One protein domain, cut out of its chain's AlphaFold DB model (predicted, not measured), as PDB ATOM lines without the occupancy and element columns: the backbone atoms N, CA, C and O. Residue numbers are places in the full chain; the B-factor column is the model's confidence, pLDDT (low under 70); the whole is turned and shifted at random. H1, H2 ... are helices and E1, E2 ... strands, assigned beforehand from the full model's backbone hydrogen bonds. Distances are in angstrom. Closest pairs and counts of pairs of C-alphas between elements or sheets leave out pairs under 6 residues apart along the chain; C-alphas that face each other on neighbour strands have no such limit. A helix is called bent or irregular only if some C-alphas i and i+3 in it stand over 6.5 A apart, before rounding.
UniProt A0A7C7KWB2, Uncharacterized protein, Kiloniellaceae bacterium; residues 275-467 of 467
ATOM      1  N   MET A 275      86.635  77.343 121.827       94.94
ATOM      2  CA  MET A 275      86.971  78.660 121.283       94.94
ATOM      3  C   MET A 275      86.162  79.783 121.949       94.94
ATOM      4  O   MET A 275      86.735  80.818 122.295       94.94
ATOM      5  N   TYR A 276      84.861  79.600 122.186       95.06
ATOM      6  CA  TYR A 276      84.038  80.597 122.876       95.06
ATOM      7  C   TYR A 276      84.461  80.793 124.333       95.06
ATOM      8  O   TYR A 276      84.561  81.945 124.762       95.06
ATOM      9  N   LYS A 277      84.803  79.719 125.062       95.25
ATOM     10  CA  LYS A 277      85.391  79.808 126.414       95.25
ATOM     11  C   LYS A 277      86.659  80.657 126.414       95.25
ATOM     12  O   LYS A 277      86.752  81.639 127.150       95.25
ATOM     13  N   THR A 278      87.572  80.369 125.487       94.44
ATOM     14  CA  THR A 278      88.811  81.143 125.308       94.44
ATOM     15  C   THR A 278      88.510  82.629 125.084       94.44
ATOM     16  O   THR A 278      89.118  83.502 125.700       94.44
ATOM     17  N   MET A 279      87.523  82.949 124.245       94.12
ATOM     18  CA  MET A 279      87.118  84.333 123.978       94.12
ATOM     19  C   MET A 279      86.408  85.009 125.164       94.12
ATOM     20  O   MET A 279      86.464  86.235 125.292       94.12
ATOM     21  N   HIS A 280      85.734  84.256 126.037       94.69
ATOM     22  CA  HIS A 280      85.171  84.793 127.279       94.69
ATOM     23  C   HIS A 280      86.260  85.245 128.254       94.69
ATOM     24  O   HIS A 280      86.088  86.302 128.870       94.69
ATOM     25  N   GLU A 281      87.347  84.476 128.349       93.81
ATOM     26  CA  GLU A 281      88.482  84.691 129.255       93.81
ATOM     27  C   GLU A 281      89.479  85.729 128.732       93.81
ATOM     28  O   GLU A 281      89.949  86.577 129.485       93.81
ATOM     29  N   GLN A 282      89.792  85.683 127.435       93.38
ATOM     30  CA  GLN A 282      90.851  86.492 126.820       93.38
ATOM     31  C   GLN A 282      90.306  87.693 126.034       93.38
ATOM     32  O   GLN A 282      91.051  88.595 125.648       93.38
ATOM     33  N   GLY A 283      88.990  87.741 125.814       91.31
ATOM     34  CA  GLY A 283      88.349  88.758 124.995       91.31
ATOM     35  C   GLY A 283      88.551  88.515 123.500       91.31
ATOM     36  O   GLY A 283      88.492  87.394 123.002       91.31
ATOM     37  N   SER A 284      88.728  89.589 122.737       84.31
ATOM     38  CA  SER A 284      89.057  89.525 121.309       84.31
ATOM     39  C   SER A 284      90.184  90.522 121.016       84.31
ATOM     40  O   SER A 284      89.898  91.655 120.598       84.31
ATOM     41  N   PRO A 285      91.451  90.134 121.275       77.00
ATOM     42  CA  PRO A 285      92.616  91.010 121.142       77.00
ATOM     43  C   PRO A 285      92.746  91.640 119.754       77.00
ATOM     44  O   PRO A 285      93.022  92.833 119.655       77.00
ATOM     45  N   ASP A 286      92.425  90.887 118.698       74.56
ATOM     46  CA  ASP A 286      92.518  91.330 117.296       74.56
ATOM     47  C   ASP A 286      91.671  92.568 116.977       74.56
ATOM     48  O   ASP A 286      91.941  93.302 116.029       74.56
ATOM     49  N   VAL A 287      90.630  92.816 117.774       79.19
ATOM     50  CA  VAL A 287      89.754  93.989 117.649       79.19
ATOM     51  C   VAL A 287      89.783  94.867 118.903       79.19
ATOM     52  O   VAL A 287      88.882  95.682 119.109       79.19
ATOM     53  N   GLY A 288      90.797  94.689 119.758       83.12
ATOM     54  CA  GLY A 288      91.016  95.466 120.979       83.12
ATOM     55  C   GLY A 288      89.882  95.356 122.000       83.12
ATOM     56  O   GLY A 288      89.647  96.295 122.763       83.12
ATOM     57  N   ARG A 289      89.122  94.251 121.994       87.19
ATOM     58  CA  ARG A 289      87.973  94.083 122.890       87.19
ATOM     59  C   ARG A 289      88.379  93.287 124.130       87.19
ATOM     60  O   ARG A 289      88.748  92.125 123.981       87.19
ATOM     61  N   PRO A 290      88.275  93.859 125.339       93.06
ATOM     62  CA  PRO A 290      88.691  93.162 126.549       93.06
ATOM     63  C   PRO A 290      87.682  92.066 126.949       93.06
ATOM     64  O   PRO A 290      86.529  92.099 126.481       93.06
ATOM     65  N   PRO A 291      88.082  91.104 127.803       92.06
ATOM     66  CA  PRO A 291      87.233  90.004 128.258       92.06
ATOM     67  C   PRO A 291      85.876  90.481 128.773       92.06
ATOM     68  O   PRO A 291      84.841  90.046 128.276       92.06
ATOM     69  N   GLU A 292      85.838  91.475 129.658       91.62
ATOM     70  CA  GLU A 292      84.632  91.945 130.361       91.62
ATOM     71  C   GLU A 292      83.571  92.504 129.403       91.62
ATOM     72  O   GLU A 292      82.376  92.473 129.687       91.62
ATOM     73  N   LYS A 293      83.994  92.991 128.230       89.94
ATOM     74  CA  LYS A 293      83.103  93.541 127.195       89.94
ATOM     75  C   LYS A 293      82.760  92.537 126.099       89.94
ATOM     76  O   LYS A 293      81.997  92.875 125.182       89.94
ATOM     77  N   THR A 294      83.355  91.351 126.127       92.06
ATOM     78  CA  THR A 294      83.171  90.300 125.124       92.06
ATOM     79  C   THR A 294      81.969  89.441 125.508       92.06
ATOM     80  O   THR A 294      81.881  88.973 126.637       92.06
ATOM     81  N   PHE A 295      81.020  89.309 124.570       94.06
ATOM     82  CA  PHE A 295      79.714  88.657 124.765       94.06
ATOM     83  C   PHE A 295      78.893  89.281 125.905       94.06
ATOM     84  O   PHE A 295      78.497  88.625 126.856       94.06
ATOM     85  N   SER A 296      78.628  90.588 125.827       95.12
ATOM     86  CA  SER A 296      77.917  91.325 126.883       95.12
ATOM     87  C   SER A 296      76.412  91.024 127.000       95.12
ATOM     88  O   SER A 296      75.767  91.598 127.870       95.12
ATOM     89  N   GLY A 297      75.831  90.219 126.103       94.88
ATOM     90  CA  GLY A 297      74.375  90.013 126.012       94.88
ATOM     91  C   GLY A 297      73.613  91.172 125.349       94.88
ATOM     92  O   GLY A 297      72.402  91.288 125.486       94.88
ATOM     93  N   LYS A 298      74.305  92.073 124.632       95.19
ATOM     94  CA  LYS A 298      73.705  93.295 124.049       95.19
ATOM     95  C   LYS A 298      72.569  93.018 123.060       95.19
ATOM     96  O   LYS A 298      71.671  93.846 122.927       95.19
ATOM     97  N   SER A 299      72.630  91.894 122.357       93.00
ATOM     98  CA  SER A 299      71.660  91.516 121.326       93.00
ATOM     99  C   SER A 299      70.236  91.388 121.884       93.00
ATOM    100  O   SER A 299      69.278  91.646 121.164       93.00
ATOM    101  N   LEU A 300      70.090  91.140 123.191       96.50
ATOM    102  CA  LEU A 300      68.804  91.105 123.882       96.50
ATOM    103  C   LEU A 300      67.997  92.411 123.772       96.50
ATOM    104  O   LEU A 300      66.772  92.357 123.711       96.50
ATOM    105  N   ILE A 301      68.654  93.580 123.752       96.50
ATOM    106  CA  ILE A 301      67.988  94.895 123.873       96.50
ATOM    107  C   ILE A 301      66.890  95.077 122.817       96.50
ATOM    108  O   ILE A 301      65.805  95.561 123.128       96.50
ATOM    109  N   GLU A 302      67.155  94.668 121.574       95.00
ATOM    110  CA  GLU A 302      66.216  94.802 120.450       95.00
ATOM    111  C   GLU A 302      64.999  93.861 120.581       95.00
ATOM    112  O   GLU A 302      64.012  93.994 119.856       95.00
ATOM    113  N   HIS A 303      65.044  92.920 121.528       97.19
ATOM    114  CA  HIS A 303      64.063  91.856 121.705       97.19
ATOM    115  C   HIS A 303      63.321  91.904 123.049       97.19
ATOM    116  O   HIS A 303      62.347  91.167 123.207       97.19
ATOM    117  N   VAL A 304      63.681  92.811 123.969       98.25
ATOM    118  CA  VAL A 304      63.024  92.954 125.285       98.25
ATOM    119  C   VAL A 304      61.508  93.142 125.146       98.25
ATOM    120  O   VAL A 304      60.746  92.374 125.735       98.25
ATOM    121  N   GLY A 305      61.066  94.096 124.322       97.94
ATOM    122  CA  GLY A 305      59.643  94.379 124.099       97.94
ATOM    123  C   GLY A 305      58.870  93.220 123.445       97.94
ATOM    124  O   GLY A 305      57.826  92.816 123.966       97.94
ATOM    125  N   PRO A 306      59.347  92.637 122.324       97.50
ATOM    126  CA  PRO A 306      58.752  91.434 121.742       97.50
ATOM    127  C   PRO A 306      58.608  90.267 122.729       97.50
ATOM    128  O   PRO A 306      57.548  89.642 122.768       97.50
ATOM    129  N   ILE A 307      59.629  90.009 123.552       98.56
ATOM    130  CA  ILE A 307      59.595  88.962 124.583       98.56
ATOM    131  C   ILE A 307      58.585  89.321 125.684       98.56
ATOM    132  O   ILE A 307      57.785  88.471 126.070       98.56
ATOM    133  N   ALA A 308      58.522  90.585 126.119       98.56
ATOM    134  CA  ALA A 308      57.543  91.050 127.107       98.56
ATOM    135  C   ALA A 308      56.091  90.778 126.672       98.56
ATOM    136  O   ALA A 308      55.235  90.466 127.501       98.56
ATOM    137  N   ASN A 309      55.800  90.858 125.370       97.69
ATOM    138  CA  ASN A 309      54.479  90.523 124.839       97.69
ATOM    139  C   ASN A 309      54.161  89.027 124.968       97.69
ATOM    140  O   ASN A 309      53.029  88.685 125.303       97.69
ATOM    141  N   LEU A 310      55.139  88.143 124.739       97.94
ATOM    142  CA  LEU A 310      54.965  86.697 124.924       97.94
ATOM    143  C   LEU A 310      54.786  86.335 126.399       97.94
ATOM    144  O   LEU A 310      53.906  85.539 126.721       97.94
ATOM    145  N   ILE A 311      55.547  86.972 127.293       98.62
ATOM    146  CA  ILE A 311      55.390  86.816 128.746       98.62
ATOM    147  C   ILE A 311      53.963  87.177 129.165       98.62
ATOM    148  O   ILE A 311      53.281  86.364 129.781       98.62
ATOM    149  N   LYS A 312      53.466  88.353 128.762       98.06
ATOM    150  CA  LYS A 312      52.096  88.796 129.076       98.06
ATOM    151  C   LYS A 312      51.028  87.879 128.487       98.06
ATOM    152  O   LYS A 312      50.032  87.610 129.148       98.06
ATOM    153  N   LEU A 313      51.222  87.417 127.250       97.25
ATOM    154  CA  LEU A 313      50.277  86.538 126.561       97.25
ATOM    155  C   LEU A 313      50.150  85.172 127.245       97.25
ATOM    156  O   LEU A 313      49.068  84.595 127.261       97.25
ATOM    157  N   THR A 314      51.257  84.650 127.771       97.44
ATOM    158  CA  THR A 314      51.330  83.297 128.341       97.44
ATOM    159  C   THR A 314      51.243  83.270 129.863       97.44
ATOM    160  O   THR A 314      51.027  82.207 130.431       97.44
ATOM    161  N   GLY A 315      51.385  84.421 130.526       97.94
ATOM    162  CA  GLY A 315      51.496  84.502 131.981       97.94
ATOM    163  C   GLY A 315      52.812  83.929 132.512       97.94
ATOM    164  O   GLY A 315      52.845  83.464 133.646       97.94
ATOM    165  N   ALA A 316      53.872  83.915 131.695       98.38
ATOM    166  CA  ALA A 316      55.154  83.329 132.070       98.38
ATOM    167  C   ALA A 316      55.763  84.018 133.299       98.38
ATOM    168  O   ALA A 316      55.776  85.242 133.396       98.38
ATOM    169  N   THR A 317      56.303  83.215 134.209       98.31
ATOM    170  CA  THR A 317      56.957  83.654 135.451       98.31
ATOM    171  C   THR A 317      58.415  83.214 135.536       98.31
ATOM    172  O   THR A 317      59.190  83.812 136.282       98.31
ATOM    173  N   THR A 318      58.821  82.215 134.745       98.75
ATOM    174  CA  THR A 318      60.214  81.764 134.646       98.75
ATOM    175  C   THR A 318      60.691  81.702 133.199       98.75
ATOM    176  O   THR A 318      59.991  81.196 132.321       98.75
ATOM    177  N   LEU A 319      61.905  82.191 132.942       98.75
ATOM    178  CA  LEU A 319      62.552  82.114 131.634       98.75
ATOM    179  C   LEU A 319      63.943  81.503 131.724       98.75
ATOM    180  O   LEU A 319      64.683  81.775 132.666       98.75
ATOM    181  N   LEU A 320      64.323  80.766 130.687       98.81
ATOM    182  CA  LEU A 320      65.716  80.440 130.394       98.81
ATOM    183  C   LEU A 320      66.222  81.362 129.285       98.81
ATOM    184  O   LEU A 320      65.647  81.368 128.198       98.81
ATOM    185  N   ASP A 321      67.305  82.094 129.540       98.62
ATOM    186  CA  ASP A 321      68.063  82.803 128.504       98.62
ATOM    187  C   ASP A 321      69.263  81.949 128.084       98.62
ATOM    188  O   ASP A 321      70.273  81.875 128.791       98.62
ATOM    189  N   TYR A 322      69.107  81.237 126.966       98.12
ATOM    190  CA  TYR A 322      70.093  80.309 126.432       98.12
ATOM    191  C   TYR A 322      71.116  81.065 125.578       98.12
ATOM    192  O   TYR A 322      70.784  81.569 124.507       98.12
ATOM    193  N   GLY A 323      72.363  81.109 126.053       96.38
ATOM    194  CA  GLY A 323      73.472  81.887 125.490       96.38
ATOM    195  C   GLY A 323      73.417  83.370 125.852       96.38
ATOM    196  O   GLY A 323      73.609  84.243 125.007       96.38
ATOM    197  N   SER A 324      73.154  83.666 127.125       97.00
ATOM    198  CA  SER A 324      73.032  85.038 127.643       97.00
ATOM    199  C   SER A 324      74.346  85.847 127.637       97.00
ATOM    200  O   SER A 324      74.357  87.047 127.951       97.00
ATOM    201  N   GLY A 325      75.483  85.211 127.326       96.00
ATOM    202  CA  GLY A 325      76.807  85.788 127.510       96.00
ATOM    203  C   GLY A 325      77.033  86.191 128.966       96.00
ATOM    204  O   GLY A 325      76.818  85.418 129.891       96.00
ATOM    205  N   LYS A 326      77.449  87.441 129.174       96.00
ATOM    206  CA  LYS A 326      77.680  88.041 130.497       96.00
ATOM    207  C   LYS A 326      76.448  88.727 131.102       96.00
ATOM    208  O   LYS A 326      76.577  89.351 132.149       96.00
ATOM    209  N   ALA A 327      75.284  88.670 130.446       96.25
ATOM    210  CA  ALA A 327      74.018  89.192 130.973       96.25
ATOM    211  C   ALA A 327      74.065  90.659 131.482       96.25
ATOM    212  O   ALA A 327      73.364  91.014 132.426       96.25
ATOM    213  N   LEU A 328      74.860  91.545 130.854       95.69
ATOM    214  CA  LEU A 328      75.073  92.926 131.340       95.69
ATOM    215  C   LEU A 328      73.860  93.857 131.161       95.69
ATOM    216  O   LEU A 328      73.906  95.015 131.570       95.69
ATOM    217  N   TYR A 329      72.802  93.376 130.509       95.81
ATOM    218  CA  TYR A 329      71.571  94.125 130.228       95.81
ATOM    219  C   TYR A 329      70.387  93.639 131.065       95.81
ATOM    220  O   TYR A 329      69.232  93.882 130.716       95.81
ATOM    221  N   TYR A 330      70.701  92.972 132.170       97.44
ATOM    222  CA  TYR A 330      69.766  92.561 133.197       97.44
ATOM    223  C   TYR A 330      70.104  93.213 134.535       97.44
ATOM    224  O   TYR A 330      71.241  93.621 134.781       97.44
ATOM    225  N   GLU A 331      69.121  93.235 135.425       97.31
ATOM    226  CA  GLU A 331      69.321  93.493 136.846       97.31
ATOM    227  C   GLU A 331      69.379  92.150 137.600       97.31
ATOM    228  O   GLU A 331      68.860  91.141 137.110       97.31
ATOM    229  N   PRO A 332      70.018  92.069 138.780       97.75
ATOM    230  CA  PRO A 332      69.875  90.902 139.646       97.75
ATOM    231  C   PRO A 332      68.394  90.649 139.955       97.75
ATOM    232  O   PRO A 332      67.613  91.590 140.113       97.75
ATOM    233  N   TYR A 333      67.975  89.387 140.022       98.00
ATOM    234  CA  TYR A 333      66.623  89.087 140.494       98.00
ATOM    235  C   TYR A 333      66.503  89.448 141.991       98.00
ATOM    236  O   TYR A 333      67.477  89.266 142.726       98.00
ATOM    237  N   PRO A 334      65.361  89.973 142.480       97.19
ATOM    238  CA  PRO A 334      65.227  90.381 143.877       97.19
ATOM    239  C   PRO A 334      65.655  89.290 144.873       97.19
ATOM    240  O   PRO A 334      65.151  88.169 144.838       97.19
ATOM    241  N   GLY A 335      66.585  89.634 145.769       96.38
ATOM    242  CA  GLY A 335      67.142  88.723 146.780       96.38
ATOM    243  C   GLY A 335      68.363  87.908 146.334       96.38
ATOM    244  O   GLY A 335      68.987  87.264 147.173       96.38
ATOM    245  N   GLU A 336      68.736  87.953 145.057       96.62
ATOM    246  CA  GLU A 336      69.918  87.269 144.522       96.62
ATOM    247  C   GLU A 336      71.171  88.159 144.594       96.62
ATOM    248  O   GLU A 336      71.096  89.390 144.560       96.62
ATOM    249  N   ALA A 337      72.347  87.531 144.662       95.06
ATOM    250  CA  ALA A 337      73.621  88.242 144.580       95.06
ATOM    251  C   ALA A 337      73.813  88.906 143.201       95.06
ATOM    252  O   ALA A 337      73.264  88.457 142.192       95.06
ATOM    253  N   ALA A 338      74.619  89.970 143.132       91.38
ATOM    254  CA  ALA A 338      74.810  90.740 141.897       91.38
ATOM    255  C   ALA A 338      75.391  89.903 140.737       91.38
ATOM    256  O   ALA A 338      75.039  90.101 139.570       91.38
ATOM    257  N   ASP A 339      76.256  88.951 141.068       90.94
ATOM    258  CA  ASP A 339      76.918  88.011 140.164       90.94
ATOM    259  C   ASP A 339      76.097  86.741 139.883       90.94
ATOM    260  O   ASP A 339      76.424  86.007 138.952       90.94
ATOM    261  N   SER A 340      74.986  86.526 140.598       95.00
ATOM    262  CA  SER A 340      74.081  85.392 140.383       95.00
ATOM    263  C   SER A 340      73.591  85.328 138.936       95.00
ATOM    264  O   SER A 340      73.312  86.352 138.303       95.00
ATOM    265  N   ARG A 341      73.426  84.111 138.413       96.81
ATOM    266  CA  ARG A 341      72.824  83.856 137.092       96.81
ATOM    267  C   ARG A 341      71.314  84.096 137.052       96.81
ATOM    268  O   ARG A 341      70.709  83.997 135.989       96.81
ATOM    269  N   PHE A 342      70.703  84.361 138.202       97.75
ATOM    270  CA  PHE A 342      69.286  84.660 138.317       97.75
ATOM    271  C   PHE A 342      69.052  86.163 138.188       97.75
ATOM    272  O   PHE A 342      69.500  86.967 139.007       97.75
ATOM    273  N   LYS A 343      68.358  86.539 137.120       98.19
ATOM    274  CA  LYS A 343      68.231  87.909 136.641       98.19
ATOM    275  C   LYS A 343      66.773  88.348 136.541       98.19
ATOM    276  O   LYS A 343      65.855  87.527 136.519       98.19
ATOM    277  N   SER A 344      66.574  89.657 136.481       97.94
ATOM    278  CA  SER A 344      65.301  90.318 136.218       97.94
ATOM    279  C   SER A 344      65.454  91.334 135.085       97.94
ATOM    280  O   SER A 344      66.547  91.837 134.801       97.94
ATOM    281  N   GLN A 345      64.344  91.621 134.409       98.00
ATOM    282  CA  GLN A 345      64.257  92.669 133.401       98.00
ATOM    283  C   GLN A 345      63.006  93.505 133.670       98.00
ATOM    284  O   GLN A 345      61.902  92.979 133.763       98.00
ATOM    285  N   LYS A 346      63.180  94.824 133.749       96.31
ATOM    286  CA  LYS A 346      62.155  95.820 134.070       96.31
ATOM    287  C   LYS A 346      60.871  95.674 133.250       96.31
ATOM    288  O   LYS A 346      59.779  95.844 133.782       96.31
ATOM    289  N   GLU A 347      60.978  95.374 131.958       97.31
ATOM    290  CA  GLU A 347      59.808  95.223 131.076       97.31
ATOM    291  C   GLU A 347      59.068  93.885 131.252       97.31
ATOM    292  O   GLU A 347      57.980  93.705 130.700       97.31
ATOM    293  N   TRP A 348      59.646  92.950 132.011       98.12
ATOM    294  CA  TRP A 348      59.151  91.582 132.198       98.12
ATOM    295  C   TRP A 348      58.500  91.359 133.573       98.12
ATOM    296  O   TRP A 348      58.088  90.240 133.879       98.12
ATOM    297  N   GLY A 349      58.353  92.412 134.385       95.75
ATOM    298  CA  GLY A 349      57.728  92.333 135.710       95.75
ATOM    299  C   GLY A 349      58.493  91.401 136.652       95.75
ATOM    300  O   GLY A 349      59.721  91.416 136.670       95.75
ATOM    301  N   ASP A 350      57.769  90.559 137.389       96.44
ATOM    302  CA  ASP A 350      58.336  89.629 138.380       96.44
ATOM    303  C   ASP A 350      58.897  88.331 137.760       96.44
ATOM    304  O   ASP A 350      59.121  87.340 138.451       96.44
ATOM    305  N   THR A 351      59.115  88.306 136.442       98.56
ATOM    306  CA  THR A 351      59.623  87.120 135.744       98.56
ATOM    307  C   THR A 351      61.075  86.844 136.134       98.56
ATOM    308  O   THR A 351      61.962  87.665 135.880       98.56
ATOM    309  N   LYS A 352      61.343  85.660 136.700       98.62
ATOM    310  CA  LYS A 352      62.700  85.203 137.021       98.62
ATOM    311  C   LYS A 352      63.381  84.653 135.772       98.62
ATOM    312  O   LYS A 352      62.875  83.726 135.143       98.62
ATOM    313  N   VAL A 353      64.550  85.185 135.437       98.62
ATOM    314  CA  VAL A 353      65.359  84.727 134.301       98.62
ATOM    315  C   VAL A 353      66.539  83.920 134.823       98.62
ATOM    316  O   VAL A 353      67.303  84.402 135.653       98.62
ATOM    317  N   THR A 354      66.722  82.704 134.329       98.56
ATOM    318  CA  THR A 354      67.959  81.943 134.496       98.56
ATOM    319  C   THR A 354      68.833  82.166 133.271       98.56
ATOM    320  O   THR A 354      68.532  81.676 132.186       98.56
ATOM    321  N   CYS A 355      69.932  82.896 133.440       98.38
ATOM    322  CA  CYS A 355      70.951  83.062 132.410       98.38
ATOM    323  C   CYS A 355      71.772  81.775 132.276       98.38
ATOM    324  O   CYS A 355      72.197  81.191 133.277       98.38
ATOM    325  N   TYR A 356      71.978  81.308 131.049       97.88
ATOM    326  CA  TYR A 356      72.815  80.155 130.739       97.88
ATOM    327  C   TYR A 356      73.762  80.495 129.598       97.88
ATOM    328  O   TYR A 356      73.344  81.090 128.609       97.88
ATOM    329  N   ASP A 357      75.026  80.108 129.715       96.69
ATOM    330  CA  ASP A 357      75.978  80.181 128.610       96.69
ATOM    331  C   ASP A 357      77.066  79.104 128.787       96.69
ATOM    332  O   ASP A 357      77.800  79.145 129.776       96.69
ATOM    333  N   PRO A 358      77.192  78.130 127.866       92.81
ATOM    334  CA  PRO A 358      78.170  77.048 128.001       92.81
ATOM    335  C   PRO A 358      79.626  77.525 127.861       92.81
ATOM    336  O   PRO A 358      80.548  76.809 128.259       92.81
ATOM    337  N   GLY A 359      79.845  78.711 127.286       93.00
ATOM    338  CA  GLY A 359      81.152  79.342 127.137       93.00
ATOM    339  C   GLY A 359      81.554  80.224 128.320       93.00
ATOM    340  O   GLY A 359      82.699  80.668 128.376       93.00
ATOM    341  N   TYR A 360      80.650  80.485 129.270       95.25
ATOM    342  CA  TYR A 360      80.902  81.366 130.407       95.25
ATOM    343  C   TYR A 360      80.660  80.637 131.728       95.25
ATOM    344  O   TYR A 360      79.519  80.496 132.158       95.25
ATOM    345  N   GLU A 361      81.745  80.210 132.382       93.06
ATOM    346  CA  GLU A 361      81.713  79.369 133.591       93.06
ATOM    347  C   GLU A 361      80.680  79.812 134.647       93.06
ATOM    348  O   GLU A 361      79.873  78.958 135.027       93.06
ATOM    349  N   PRO A 362      80.553  81.113 135.006       93.88
ATOM    350  CA  PRO A 362      79.577  81.535 136.012       93.88
ATOM    351  C   PRO A 362      78.132  81.152 135.671       93.88
ATOM    352  O   PRO A 362      77.314  80.941 136.568       93.88
ATOM    353  N   TYR A 363      77.801  81.064 134.377       95.44
ATOM    354  CA  TYR A 363      76.464  80.753 133.860       95.44
ATOM    355  C   TYR A 363      76.402  79.388 133.151       95.44
ATOM    356  O   TYR A 363      75.367  79.051 132.580       95.44
ATOM    357  N   ALA A 364      77.455  78.570 133.231       92.94
ATOM    358  CA  ALA A 364      77.518  77.240 132.616       92.94
ATOM    359  C   ALA A 364      76.902  76.126 133.490       92.94
ATOM    360  O   ALA A 364      76.948  74.950 133.129       92.94
ATOM    361  N   GLY A 365      76.325  76.481 134.645       89.19
ATOM    362  CA  GLY A 365      75.682  75.538 135.560       89.19
ATOM    363  C   GLY A 365      74.438  74.844 134.975       89.19
ATOM    364  O   GLY A 365      73.908  75.267 133.940       89.19
ATOM    365  N   PRO A 366      73.910  73.813 135.664       90.75
ATOM    366  CA  PRO A 366      72.764  73.040 135.189       90.75
ATOM    367  C   PRO A 366      71.547  73.935 134.935       90.75
ATOM    368  O   PRO A 366      71.337  74.932 135.629       90.75
ATOM    369  N   ILE A 367      70.759  73.583 133.928       94.06
ATOM    370  CA  ILE A 367      69.463  74.203 133.641       94.06
ATOM    371  C   ILE A 367      68.353  73.336 134.238       94.06
ATOM    372  O   ILE A 367      68.480  72.114 134.303       94.06
ATOM    373  N   GLU A 368      67.280  73.964 134.713       94.38
ATOM    374  CA  GLU A 368      66.139  73.240 135.272       94.38
ATOM    375  C   GLU A 368      65.374  72.487 134.180       94.38
ATOM    376  O   GLU A 368      65.442  72.825 132.997       94.38
ATOM    377  N   GLN A 369      64.597  71.478 134.579       94.19
ATOM    378  CA  GLN A 369      63.850  70.646 133.636       94.19
ATOM    379  C   GLN A 369      62.867  71.456 132.775       94.19
ATOM    380  O   GLN A 369      62.669  71.116 131.613       94.19
ATOM    381  N   SER A 370      62.253  72.519 133.308       96.75
ATOM    382  CA  SER A 370      61.264  73.307 132.565       96.75
ATOM    383  C   SER A 370      61.171  74.759 133.024       96.75
ATOM    384  O   SER A 370      61.165  75.025 134.224       96.75
ATOM    385  N   TYR A 371      60.950  75.656 132.068       98.69
ATOM    386  CA  TYR A 371      60.681  77.084 132.226       98.69
ATOM    387  C   TYR A 371      59.384  77.446 131.496       98.69
ATOM    388  O   TYR A 371      58.994  76.763 130.549       98.69
ATOM    389  N   ASP A 372      58.708  78.528 131.886       98.75
ATOM    390  CA  ASP A 372      57.520  78.987 131.150       98.75
ATOM    391  C   ASP A 372      57.853  79.385 129.709       98.75
ATOM    392  O   ASP A 372      57.112  79.054 128.780       98.75
ATOM    393  N   GLY A 373      59.010  80.015 129.510       98.75
ATOM    394  CA  GLY A 373      59.546  80.313 128.189       98.75
ATOM    395  C   GLY A 373      61.053  80.110 128.096       98.75
ATOM    396  O   GLY A 373      61.780  80.194 129.084       98.75
ATOM    397  N   VAL A 374      61.529  79.864 126.881       98.88
ATOM    398  CA  VAL A 374      62.961  79.792 126.566       98.88
ATOM    399  C   VAL A 374      63.273  80.831 125.498       98.88
ATOM    400  O   VAL A 374      62.592  80.900 124.473       98.88
ATOM    401  N   ILE A 375      64.296  81.650 125.730       98.81
ATOM    402  CA  ILE A 375      64.771  82.660 124.782       98.81
ATOM    403  C   ILE A 375      66.201  82.340 124.336       98.81
ATOM    404  O   ILE A 375      66.992  81.795 125.101       98.81
ATOM    405  N   CYS A 376      66.519  82.650 123.082       98.50
ATOM    406  CA  CYS A 376      67.819  82.402 122.466       98.50
ATOM    407  C   CYS A 376      68.086  83.491 121.416       98.50
ATOM    408  O   CYS A 376      67.546  83.437 120.309       98.50
ATOM    409  N   THR A 377      68.833  84.539 121.784       96.25
ATOM    410  CA  THR A 377      68.902  85.779 120.978       96.25
ATOM    411  C   THR A 377      70.169  85.990 120.145       96.25
ATOM    412  O   THR A 377      70.162  86.869 119.289       96.25
ATOM    413  N   ASP A 378      71.256  85.257 120.398       94.06
ATOM    414  CA  ASP A 378      72.556  85.469 119.725       94.06
ATOM    415  C   ASP A 378      73.427  84.205 119.826       94.06
ATOM    416  O   ASP A 378      74.486  84.204 120.450       94.06
ATOM    417  N   VAL A 379      72.909  83.080 119.315       96.25
ATOM    418  CA  VAL A 379      73.519  81.751 119.517       96.25
ATOM    419  C   VAL A 379      73.382  80.851 118.298       96.25
ATOM    420  O   VAL A 379      74.349  80.201 117.919       96.25
ATOM    421  N   LEU A 380      72.197  80.759 117.690       97.88
ATOM    422  CA  LEU A 380      71.906  79.722 116.696       97.88
ATOM    423  C   LEU A 380      72.863  79.770 115.495       97.88
ATOM    424  O   LEU A 380      73.367  78.744 115.061       97.88
ATOM    425  N   GLU A 381      73.192  80.952 114.993       96.75
ATOM    426  CA  GLU A 381      74.152  81.171 113.902       96.75
ATOM    427  C   GLU A 381      75.602  80.784 114.250       96.75
ATOM    428  O   GLU A 381      76.429  80.595 113.351       96.75
ATOM    429  N   HIS A 382      75.914  80.671 115.543       95.88
ATOM    430  CA  HIS A 382      77.213  80.273 116.083       95.88
ATOM    431  C   HIS A 382      77.329  78.756 116.293       95.88
ATOM    432  O   HIS A 382      78.416  78.259 116.587       95.88
ATOM    433  N   ILE A 383      76.225  78.026 116.130       96.31
ATOM    434  CA  ILE A 383      76.150  76.575 116.267       96.31
ATOM    435  C   ILE A 383      76.220  75.943 114.881       96.31
ATOM    436  O   ILE A 383      75.653  76.451 113.916       96.31
ATOM    437  N   THR A 384      76.930  74.828 114.778       93.88
ATOM    438  CA  THR A 384      77.091  74.049 113.552       93.88
ATOM    439  C   THR A 384      75.753  73.552 113.052       93.88
ATOM    440  O   THR A 384      74.907  73.132 113.835       93.88
ATOM    441  N   GLU A 385      75.573  73.567 111.735       93.56
ATOM    442  CA  GLU A 385      74.333  73.163 111.074       93.56
ATOM    443  C   GLU A 385      73.796  71.814 111.573       93.56
ATOM    444  O   GLU A 385      72.595  71.662 111.781       93.56
ATOM    445  N   GLU A 386      74.687  70.849 111.784       94.12
ATOM    446  CA  GLU A 386      74.357  69.503 112.243       94.12
ATOM    447  C   GLU A 386      73.836  69.433 113.679       94.12
ATOM    448  O   GLU A 386      73.122  68.490 114.024       94.12
ATOM    449  N   ASP A 387      74.177  70.425 114.499       97.62
ATOM    450  CA  ASP A 387      73.813  70.497 115.910       97.62
ATOM    451  C   ASP A 387      72.576  71.368 116.153       97.62
ATOM    452  O   ASP A 387      71.921  71.241 117.187       97.62
ATOM    453  N   ILE A 388      72.181  72.193 115.176       98.06
ATOM    454  CA  ILE A 388      70.942  72.983 115.243       98.06
ATOM    455  C   ILE A 388      69.712  72.131 115.591       98.06
ATOM    456  O   ILE A 388      68.960  72.555 116.470       98.06
ATOM    457  N   PRO A 389      69.475  70.948 114.984       97.62
ATOM    458  CA  PRO A 389      68.280  70.165 115.282       97.62
ATOM    459  C   PRO A 389      68.149  69.780 116.758       97.62
ATOM    460  O   PRO A 389      67.080  69.984 117.332       97.62
ATOM    461  N   TRP A 390      69.216  69.263 117.382       97.88
ATOM    462  CA  TRP A 390      69.145  68.828 118.780       97.88
ATOM    463  C   TRP A 390      69.170  70.015 119.743       97.88
ATOM    464  O   TRP A 390      68.508  69.969 120.776       97.88
ATOM    465  N   VAL A 391      69.859  71.108 119.398       98.25
ATOM    466  CA  VAL A 391      69.835  72.332 120.209       98.25
ATOM    467  C   VAL A 391      68.433  72.922 120.232       98.25
ATOM    468  O   VAL A 391      67.939  73.277 121.297       98.25
ATOM    469  N   LEU A 392      67.758  73.003 119.085       98.56
ATOM    470  CA  LEU A 392      66.374  73.463 119.046       98.56
ATOM    471  C   LEU A 392      65.449  72.509 119.801       98.56
ATOM    472  O   LEU A 392      64.605  72.987 120.551       98.56
ATOM    473  N   ASP A 393      65.628  71.192 119.676       97.94
ATOM    474  CA  ASP A 393      64.861  70.236 120.482       97.94
ATOM    475  C   ASP A 393      65.059  70.488 121.977       97.94
ATOM    476  O   ASP A 393      64.073  70.563 122.704       97.94
ATOM    477  N   LYS A 394      66.294  70.739 122.423       97.38
ATOM    478  CA  LYS A 394      66.600  71.129 123.802       97.38
ATOM    479  C   LYS A 394      65.861  72.407 124.210       97.38
ATOM    480  O   LYS A 394      65.188  72.416 125.239       97.38
ATOM    481  N   LEU A 395      65.909  73.472 123.402       98.50
ATOM    482  CA  LEU A 395      65.176  74.714 123.703       98.50
ATOM    483  C   LEU A 395      63.672  74.458 123.866       98.50
ATOM    484  O   LEU A 395      63.050  74.984 124.786       98.50
ATOM    485  N   PHE A 396      63.084  73.636 122.996       98.44
ATOM    486  CA  PHE A 396      61.668  73.289 123.080       98.44
ATOM    487  C   PHE A 396      61.354  72.387 124.275       98.44
ATOM    488  O   PHE A 396      60.316  72.578 124.900       98.44
ATOM    489  N   GLN A 397      62.210  71.421 124.608       97.31
ATOM    490  CA  GLN A 397      62.014  70.514 125.742       97.31
ATOM    491  C   GLN A 397      62.001  71.262 127.079       97.31
ATOM    492  O   GLN A 397      61.195  70.934 127.948       97.31
ATOM    493  N   HIS A 398      62.824  72.304 127.213       98.31
ATOM    494  CA  HIS A 398      62.851  73.151 128.406       98.31
ATOM    495  C   HIS A 398      61.731  74.204 128.450       98.31
ATOM    496  O   HIS A 398      61.560  74.844 129.485       98.31
ATOM    497  N   ALA A 399      60.947  74.398 127.383       98.56
ATOM    498  CA  ALA A 399      59.862  75.380 127.340       98.56
ATOM    499  C   ALA A 399      58.492  74.752 127.645       98.56
ATOM    500  O   ALA A 399      58.109  73.747 127.046       98.56
ATOM    501  N   ARG A 400      57.690  75.387 128.507       98.38
ATOM    502  CA  ARG A 400      56.280  75.012 128.724       98.38
ATOM    503  C   ARG A 400      55.331  75.705 127.757       98.38
ATOM    504  O   ARG A 400      54.417  75.060 127.250       98.38
ATOM    505  N   HIS A 401      55.526  77.000 127.512       98.31
ATOM    506  CA  HIS A 401      54.574  77.809 126.749       98.31
ATOM    507  C   HIS A 401      55.154  78.342 125.450       98.31
ATOM    508  O   HIS A 401      54.484  78.239 124.419       98.31
ATOM    509  N   PHE A 402      56.374  78.894 125.472       98.81
ATOM    510  CA  PHE A 402      56.953  79.466 124.261       98.81
ATOM    511  C   PHE A 402      58.470  79.338 124.110       98.81
ATOM    512  O   PHE A 402      59.214  79.303 125.088       98.81
ATOM    513  N   VAL A 403      58.918  79.361 122.853       98.88
ATOM    514  CA  VAL A 403      60.320  79.562 122.463       98.88
ATOM    515  C   VAL A 403      60.452  80.854 121.650       98.88
ATOM    516  O   VAL A 403      59.724  81.062 120.679       98.88
ATOM    517  N   TYR A 404      61.388  81.727 122.019       98.81
ATOM    518  CA  TYR A 404      61.751  82.911 121.236       98.81
ATOM    519  C   TYR A 404      63.195  82.790 120.754       98.81
ATOM    520  O   TYR A 404      64.126  82.791 121.555       98.81
ATOM    521  N   ALA A 405      63.389  82.705 119.443       98.62
ATOM    522  CA  ALA A 405      64.690  82.495 118.832       98.62
ATOM    523  C   ALA A 405      65.048  83.623 117.861       98.62
ATOM    524  O   ALA A 405      64.196  84.157 117.147       98.62
ATOM    525  N   VAL A 406      66.332  83.944 117.784       98.38
ATOM    526  CA  VAL A 406      66.908  84.868 116.806       98.38
ATOM    527  C   VAL A 406      68.018  84.131 116.070       98.38
ATOM    528  O   VAL A 406      68.746  83.343 116.668       98.38
ATOM    529  N   ALA A 407      68.124  84.366 114.765       97.94
ATOM    530  CA  ALA A 407      69.208  83.813 113.965       97.94
ATOM    531  C   ALA A 407      69.678  84.823 112.915       97.94
ATOM    532  O   ALA A 407      68.898  85.260 112.056       97.94
ATOM    533  N   ALA A 408      70.960  85.187 112.943       97.12
ATOM    534  CA  ALA A 408      71.559  86.001 111.898       97.12
ATOM    535  C   ALA A 408      71.774  85.206 110.601       97.12
ATOM    536  O   ALA A 408      72.464  84.195 110.543       97.12
ATOM    537  N   CYS A 409      71.243  85.734 109.499       95.62
ATOM    538  CA  CYS A 409      71.407  85.185 108.150       95.62
ATOM    539  C   CYS A 409      72.560  85.872 107.386       95.62
ATOM    540  O   CYS A 409      72.506  86.025 106.164       95.62
ATOM    541  N   TYR A 410      73.570  86.387 108.094       93.62
ATOM    542  CA  TYR A 410      74.700  87.129 107.524       93.62
ATOM    543  C   TYR A 410      75.982  86.897 108.340       93.62
ATOM    544  O   TYR A 410      75.878  86.569 109.518       93.62
ATOM    545  N   PRO A 411      77.185  87.111 107.767       93.44
ATOM    546  CA  PRO A 411      78.442  86.928 108.491       93.44
ATOM    547  C   PRO A 411      78.588  87.838 109.714       93.44
ATOM    548  O   PRO A 411      78.239  89.026 109.673       93.44
ATOM    549  N   ALA A 412      79.200  87.306 110.769       92.19
ATOM    550  CA  ALA A 412      79.613  88.075 111.931       92.19
ATOM    551  C   ALA A 412      80.654  89.129 111.543       92.19
ATOM    552  O   ALA A 412      81.430  88.956 110.602       92.19
ATOM    553  N   LYS A 413      80.752  90.193 112.346       89.25
ATOM    554  CA  LYS A 413      81.945  91.061 112.333       89.25
ATOM    555  C   LYS A 413      83.153  90.410 113.023       89.25
ATOM    556  O   LYS A 413      84.261  90.910 112.887       89.25
ATOM    557  N   LYS A 414      82.908  89.372 113.822       88.56
ATOM    558  CA  LYS A 414      83.877  88.714 114.697       88.56
ATOM    559  C   LYS A 414      84.390  87.433 114.042       88.56
ATOM    560  O   LYS A 414      83.629  86.736 113.372       88.56
ATOM    561  N   PHE A 415      85.656  87.135 114.287       90.62
ATOM    562  CA  PHE A 415      86.304  85.893 113.892       90.62
ATOM    563  C   PHE A 415      86.640  85.074 115.139       90.62
ATOM    564  O   PHE A 415      86.792  85.636 116.227       90.62
ATOM    565  N   LEU A 416      86.674  83.759 114.972       91.25
ATOM    566  CA  LEU A 416      87.111  82.798 115.974       91.25
ATOM    567  C   LEU A 416      88.651  82.747 116.017       91.25
ATOM    568  O   LEU A 416      89.291  83.190 115.061       91.25
ATOM    569  N   PRO A 417      89.255  82.195 117.087       90.69
ATOM    570  CA  PRO A 417      90.709  82.048 117.204       90.69
ATOM    571  C   PRO A 417      91.381  81.301 116.040       90.69
ATOM    572  O   PRO A 417      92.552  81.530 115.754       90.69
ATOM    573  N   ASP A 418      90.651  80.428 115.345       89.44
ATOM    574  CA  ASP A 418      91.133  79.694 114.170       89.44
ATOM    575  C   ASP A 418      91.038  80.491 112.849       89.44
ATOM    576  O   ASP A 418      91.355  79.971 111.777       89.44
ATOM    577  N   GLY A 419      90.592  81.750 112.912       89.19
ATOM    578  CA  GLY A 419      90.429  82.653 111.774       89.19
ATOM    579  C   GLY A 419      89.105  82.507 111.017       89.19
ATOM    580  O   GLY A 419      88.851  83.282 110.092       89.19
ATOM    581  N   GLN A 420      88.233  81.563 111.386       90.12
ATOM    582  CA  GLN A 420      86.921  81.416 110.752       90.12
ATOM    583  C   GLN A 420      85.930  82.479 111.246       90.12
ATOM    584  O   GLN A 420      86.088  83.079 112.308       90.12
ATOM    585  N   ASN A 421      84.877  82.747 110.468       92.69
ATOM    586  CA  ASN A 421      83.821  83.660 110.905       92.69
ATOM    587  C   ASN A 421      83.053  83.058 112.093       92.69
ATOM    588  O   ASN A 421      82.725  81.874 112.070       92.69
ATOM    589  N   ALA A 422      82.720  83.877 113.096       92.88
ATOM    590  CA  ALA A 422      82.002  83.401 114.280       92.88
ATOM    591  C   ALA A 422      80.586  82.887 113.973       92.88
ATOM    592  O   ALA A 422      80.102  82.018 114.691       92.88
ATOM    593  N   HIS A 423      79.934  83.390 112.917       94.56
ATOM    594  CA  HIS A 423      78.694  82.792 112.418       94.56
ATOM    595  C   HIS A 423      79.073  81.642 111.484       94.56
ATOM    596  O   HIS A 423      79.376  81.860 110.307       94.56
ATOM    597  N   CYS A 424      79.104  80.423 112.017       92.31
ATOM    598  CA  CYS A 424      79.459  79.231 111.254       92.31
ATOM    599  C   CYS A 424      78.279  78.699 110.424       92.31
ATOM    600  O   CYS A 424      78.504  78.080 109.383       92.31
ATOM    601  N   THR A 425      77.041  79.006 110.825       93.50
ATOM    602  CA  THR A 425      75.816  78.618 110.118       93.50
ATOM    603  C   THR A 425      75.113  79.861 109.591       93.50
ATOM    604  O   THR A 425      74.370  80.539 110.294       93.50
ATOM    605  N   ILE A 426      75.349  80.172 108.315       92.94
ATOM    606  CA  ILE A 426      74.754  81.328 107.633       92.94
ATOM    607  C   ILE A 426      73.750  80.818 106.605       92.94
ATOM    608  O   ILE A 426      74.076  80.603 105.437       92.94
ATOM    609  N   GLN A 427      72.515  80.625 107.059       92.12
ATOM    610  CA  GLN A 427      71.428  80.075 106.253       92.12
ATOM    611  C   GLN A 427      70.312  81.101 106.015       92.12
ATOM    612  O   GLN A 427      70.167  82.051 106.788       92.12
ATOM    613  N   PRO A 428      69.523  80.968 104.929       91.44
ATOM    614  CA  PRO A 428      68.419  81.881 104.658       91.44
ATOM    615  C   PRO A 428      67.285  81.729 105.690       91.44
ATOM    616  O   PRO A 428      67.117  80.654 106.265       91.44
ATOM    617  N   PRO A 429      66.425  82.753 105.861       94.38
ATOM    618  CA  PRO A 429      65.316  82.727 106.820       94.38
ATOM    619  C   PRO A 429      64.409  81.491 106.739       94.38
ATOM    620  O   PRO A 429      63.942  80.997 107.758       94.38
ATOM    621  N   GLU A 430      64.143  80.982 105.533       91.69
ATOM    622  CA  GLU A 430      63.338  79.773 105.336       91.69
ATOM    623  C   GLU A 430      63.977  78.514 105.906       91.69
ATOM    624  O   GLU A 430      63.254  77.678 106.427       91.69
ATOM    625  N   TRP A 431      65.301  78.393 105.833       92.69
ATOM    626  CA  TRP A 431      65.996  77.245 106.400       92.69
ATOM    627  C   TRP A 431      65.848  77.242 107.923       92.69
ATOM    628  O   TRP A 431      65.452  76.237 108.499       92.69
ATOM    629  N   TRP A 432      66.042  78.397 108.572       96.50
ATOM    630  CA  TRP A 432      65.818  78.538 110.014       96.50
ATOM    631  C   TRP A 432      64.374  78.233 110.413       96.50
ATOM    632  O   TRP A 432      64.138  77.526 111.388       96.50
ATOM    633  N   ARG A 433      63.401  78.719 109.632       96.38
ATOM    634  CA  ARG A 433      61.991  78.379 109.835       96.38
ATOM    635  C   ARG A 433      61.769  76.864 109.756       96.38
ATOM    636  O   ARG A 433      61.099  76.328 110.625       96.38
ATOM    637  N   GLU A 434      62.326  76.187 108.753       94.19
ATOM    638  CA  GLU A 434      62.206  74.731 108.603       94.19
ATOM    639  C   GLU A 434      62.794  73.974 109.806       94.19
ATOM    640  O   GLU A 434      62.190  72.998 110.253       94.19
ATOM    641  N   GLN A 435      63.913  74.444 110.375       96.62
ATOM    642  CA  GLN A 435      64.488  73.867 111.597       96.62
ATOM    643  C   GLN A 435      63.553  74.024 112.808       96.62
ATOM    644  O   GLN A 435      63.304  73.051 113.523       96.62
ATOM    645  N   LEU A 436      62.986  75.221 113.009       97.88
ATOM    646  CA  LEU A 436      62.021  75.497 114.082       97.88
ATOM    647  C   LEU A 436      60.727  74.687 113.907       97.88
ATOM    648  O   LEU A 436      60.277  74.050 114.856       97.88
ATOM    649  N   ASP A 437      60.168  74.646 112.694       96.75
ATOM    650  CA  ASP A 437      58.994  73.835 112.349       96.75
ATOM    651  C   ASP A 437      59.258  72.341 112.640       96.75
ATOM    652  O   ASP A 437      58.370  71.612 113.085       96.75
ATOM    653  N   ALA A 438      60.478  71.849 112.401       95.31
ATOM    654  CA  ALA A 438      60.853  70.471 112.709       95.31
ATOM    655  C   ALA A 438      60.943  70.209 114.224       95.31
ATOM    656  O   ALA A 438      60.385  69.215 114.690       95.31
ATOM    657  N   ALA A 439      61.585  71.099 114.986       97.56
ATOM    658  CA  ALA A 439      61.658  70.989 116.445       97.56
ATOM    659  C   ALA A 439      60.269  71.079 117.100       97.56
ATOM    660  O   ALA A 439      59.939  70.273 117.970       97.56
ATOM    661  N   ALA A 440      59.410  71.980 116.613       97.06
ATOM    662  CA  ALA A 440      58.030  72.127 117.067       97.06
ATOM    663  C   ALA A 440      57.181  70.874 116.792       97.06
ATOM    664  O   ALA A 440      56.392  70.467 117.643       97.06
ATOM    665  N   ARG A 441      57.366  70.213 115.638       94.62
ATOM    666  CA  ARG A 441      56.688  68.937 115.333       94.62
ATOM    667  C   ARG A 441      57.071  67.820 116.303       94.62
ATOM    668  O   ARG A 441      56.207  67.023 116.656       94.62
ATOM    669  N   ARG A 442      58.333  67.773 116.742       94.62
ATOM    670  CA  ARG A 442      58.806  66.817 117.762       94.62
ATOM    671  C   ARG A 442      58.401  67.215 119.184       94.62
ATOM    672  O   ARG A 442      58.308  66.357 120.053       94.62
ATOM    673  N   ASN A 443      58.105  68.495 119.413       95.56
ATOM    674  CA  ASN A 443      57.778  69.063 120.719       95.56
ATOM    675  C   ASN A 443      56.456  69.858 120.692       95.56
ATOM    676  O   ASN A 443      56.474  71.073 120.916       95.56
ATOM    677  N   PRO A 444      55.303  69.205 120.456       94.50
ATOM    678  CA  PRO A 444      54.033  69.890 120.225       94.50
ATOM    679  C   PRO A 444      53.545  70.697 121.439       94.50
ATOM    680  O   PRO A 444      53.989  70.502 122.576       94.50
ATOM    681  N   GLY A 445      52.585  71.595 121.188       95.56
ATOM    682  CA  GLY A 445      51.862  72.350 122.219       95.56
ATOM    683  C   GLY A 445      52.533  73.646 122.687       95.56
ATOM    684  O   GLY A 445      52.054  74.253 123.639       95.56
ATOM    685  N   LYS A 446      53.615  74.072 122.030       96.56
ATOM    686  CA  LYS A 446      54.408  75.252 122.400       96.56
ATOM    687  C   LYS A 446      54.348  76.277 121.277       96.56
ATOM    688  O   LYS A 446      54.532  75.913 120.118       96.56
ATOM    689  N   GLN A 447      54.111  77.540 121.619       97.81
ATOM    690  CA  GLN A 447      54.209  78.635 120.655       97.81
ATOM    691  C   GLN A 447      55.679  78.911 120.357       97.81
ATOM    692  O   GLN A 447      56.528  78.808 121.242       97.81
ATOM    693  N   TRP A 448      56.011  79.328 119.144       98.50
ATOM    694  CA  TRP A 448      57.367  79.799 118.885       98.50
ATOM    695  C   TRP A 448      57.390  81.035 118.002       98.50
ATOM    696  O   TRP A 448      56.513  81.274 117.174       98.50
ATOM    697  N   THR A 449      58.407  81.866 118.215       98.62
ATOM    698  CA  THR A 449      58.712  83.026 117.379       98.62
ATOM    699  C   THR A 449      60.170  82.960 116.962       98.62
ATOM    700  O   THR A 449      61.051  82.808 117.803       98.62
ATOM    701  N   LEU A 450      60.420  83.100 115.662       98.69
ATOM    702  CA  LEU A 450      61.759  83.199 115.089       98.69
ATOM    703  C   LEU A 450      61.940  84.570 114.443       98.69
ATOM    704  O   LEU A 450      61.212  84.912 113.510       98.69
ATOM    705  N   CYS A 451      62.959  85.304 114.870       98.12
ATOM    706  CA  CYS A 451      63.427  86.527 114.231       98.12
ATOM    707  C   CYS A 451      64.672  86.218 113.389       98.12
ATOM    708  O   CYS A 451      65.798  86.204 113.884       98.12
ATOM    709  N   ALA A 452      64.472  85.959 112.096       97.69
ATOM    710  CA  ALA A 452      65.570  85.736 111.161       97.69
ATOM    711  C   ALA A 452      66.107  87.084 110.657       97.69
ATOM    712  O   ALA A 452      65.440  87.776 109.876       97.69
ATOM    713  N   GLN A 453      67.305  87.465 111.101       96.50
ATOM    714  CA  GLN A 453      67.884  88.767 110.791       96.50
ATOM    715  C   GLN A 453      68.597  88.753 109.439       96.50
ATOM    716  O   GLN A 453      69.499  87.955 109.185       96.50
ATOM    717  N   LEU A 454      68.251  89.703 108.581       94.00
ATOM    718  CA  LEU A 454      68.879  89.936 107.286       94.00
ATOM    719  C   LEU A 454      69.695  91.225 107.329       94.00
ATOM    720  O   LEU A 454      69.335  92.191 108.001       94.00
ATOM    721  N   LYS A 455      70.774  91.273 106.547       91.50
ATOM    722  CA  LYS A 455      71.584  92.479 106.375       91.50
ATOM    723  C   LYS A 455      71.681  92.832 104.898       91.50
ATOM    724  O   LYS A 455      72.339  92.140 104.125       91.50
ATOM    725  N   GLY A 456      71.000  93.907 104.512       85.75
ATOM    726  CA  GLY A 456      71.008  94.449 103.157       85.75
ATOM    727  C   GLY A 456      71.884  95.696 103.026       85.75
ATOM    728  O   GLY A 456      72.515  96.150 103.979       85.75
ATOM    729  N   LYS A 457      71.876  96.294 101.828       80.44
ATOM    730  CA  LYS A 457      72.583  97.560 101.549       80.44
ATOM    731  C   LYS A 457      72.088  98.733 102.408       80.44
ATOM    732  O   LYS A 457      72.866  99.635 102.686       80.44
ATOM    733  N   PHE A 458      70.821  98.708 102.824       82.88
ATOM    734  CA  PHE A 458      70.160  99.795 103.556       82.88
ATOM    735  C   PHE A 458      70.059  99.554 105.071       82.88
ATOM    736  O   PHE A 458      69.383 100.308 105.759       82.88
ATOM    737  N   GLY A 459      70.721  98.517 105.598       86.81
ATOM    738  CA  GLY A 459      70.717  98.202 107.029       86.81
ATOM    739  C   GLY A 459      70.266  96.779 107.344       86.81
ATOM    740  O   GLY A 459      70.237  95.906 106.470       86.81
ATOM    741  N   LYS A 460      69.969  96.550 108.625       89.31
ATOM    742  CA  LYS A 460      69.392  95.295 109.113       89.31
ATOM    743  C   LYS A 460      67.872  95.321 108.966       89.31
ATOM    744  O   LYS A 460      67.257  96.377 109.076       89.31
ATOM    745  N   SER A 461      67.287  94.159 108.727       92.44
ATOM    746  CA  SER A 461      65.839  93.953 108.710       92.44
ATOM    747  C   SER A 461      65.522  92.561 109.222       92.44
ATOM    748  O   SER A 461      66.244  91.625 108.878       92.44
ATOM    749  N   ASP A 462      64.400  92.404 109.909       93.62
ATOM    750  CA  ASP A 462      64.010  91.113 110.464       93.62
ATOM    751  C   ASP A 462      62.869  90.498 109.667       93.62
ATOM    752  O   ASP A 462      61.906  91.168 109.281       93.62
ATOM    753  N   ARG A 463      62.959  89.188 109.447       96.31
ATOM    754  CA  ARG A 463      61.831  88.388 108.998       96.31
ATOM    755  C   ARG A 463      61.346  87.530 110.151       96.31
ATOM    756  O   ARG A 463      62.034  86.606 110.574       96.31
ATOM    757  N   VAL A 464      60.146  87.843 110.624       97.50
ATOM    758  CA  VAL A 464      59.545  87.170 111.772       97.50
ATOM    759  C   VAL A 464      58.648  86.029 111.305       97.50
ATOM    760  O   VAL A 464      57.754  86.232 110.480       97.50
ATOM    761  N   PHE A 465      58.869  84.842 111.858       98.19
ATOM    762  CA  PHE A 465      57.997  83.679 111.718       98.19
ATOM    763  C   PHE A 465      57.392  83.323 113.072       98.19
ATOM    764  O   PHE A 465      57.989  83.595 114.113       98.19
ATOM    765  N   ARG A 466      56.193  82.741 113.041       96.94
ATOM    766  CA  ARG A 466      55.468  82.268 114.219       96.94
ATOM    767  C   ARG A 466      54.795  80.946 113.886       96.94
ATOM    768  O   ARG A 466      54.363  80.788 112.738       96.94
ATOM    769  N   GLY A 467      54.667  80.065 114.870       94.25
ATOM    770  CA  GLY A 467      53.940  78.806 114.740       94.25
ATOM    771  C   GLY A 467      53.632  78.152 116.068       94.25
ATOM    772  O   GLY A 467      53.828  78.810 117.120       94.25
TER     773      GLY A 467
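Overview. This is residues 275 to 467 of the 467 residues of an uncharacterized protein of Kiloniellaceae bacterium (UniProt A0A7C7KWB2). One seven-stranded sheet, strongly twisted and curled like part of a barrel, is the middle layer, with the kinked helix H2 over one face and H3 and H4 over the other. The short helix H1 sits off the sheet. The 193 printed residues have four named helices and seven named strands in the order H1 H2 E1 E2 E3 E4 H3 E5 H4 E6 E7; the class is mixed, with under half of the residues in named elements. The sheet is mixed, in the order E2 E3 E1 E4 E5 E6 E7. The whole is compact, with a radius of gyration of the C-alphas of 16.0 A and spans of 44 by 41 by 32 A.

Arrangement. H1, residues 275 to 282, is not on the sheet. H2, residues 298 to 314, is irregular: C-alphas 302 and 305 are 7.5 A apart, with a kink of 54 degrees near residue 305. E1, residues 318 to 322, is the parallel neighbour of E3, residues 352 to 356, with N 319 and O 352 at 2.9 A. E2, residues 342 to 344, forms a hairpin with E3, N 343 and O 353 at 2.8 A. E4, residues 371 to 376, is parallel to E1, N 375 and O 320 at 2.8 A. H3, residues 388 to 397, precedes E5, residues 399 to 408, which is parallel to E4, N 376 and O 404 at 2.8 A. H2 has a height over the sheet of 8.7 A; its C-alpha closest to E5 is Thr 314, 6.6 A from that of His 401. H4, residues 429 to 442, touches H3 at a steep tilt of 48 degrees, the same way; their closest C-alphas, Asp 393 and Ala 439, are 5.2 A apart. E6, residues 447 to 456, is parallel to E5, N 451 and O 405 at 2.8 A. E7, residues 459 to 466, forms a hairpin with E6, N 454 and O 461 at 2.8 A. E4, H3, E5 and E5, H4, E6 are strand-helix-strand units, two parallel neighbour strands with a helix between, each with a right-handed crossover. Every O i to N i+4 pair is within hydrogen-bond range in H1, H3 and H4; in H2, 9 of 13 are.

Along the chain. H1 begins at C-alpha 275 at (86.971, 78.660, 121.283). H2 measures 24.9 A, H4 20.4 A, E5 22.1 A, E6 29.0 A and E7 23.2 A from first to last C-alpha. E5 bends by 72 degrees at residue 402. E7 ends at C-alpha 466 at (55.468, 82.268, 114.219).

Size, cuts and confidence. The C-alphas farthest apart, Gly 335 and Lys 457, are 46.4 A apart. The printed part has no cut. The links H1 to H2, E1 to E2, E3 to E4, E4 to H3 and E5 to H4 are long. Mean pLDDT of the printed part is 95.0, and no printed residue is under 70.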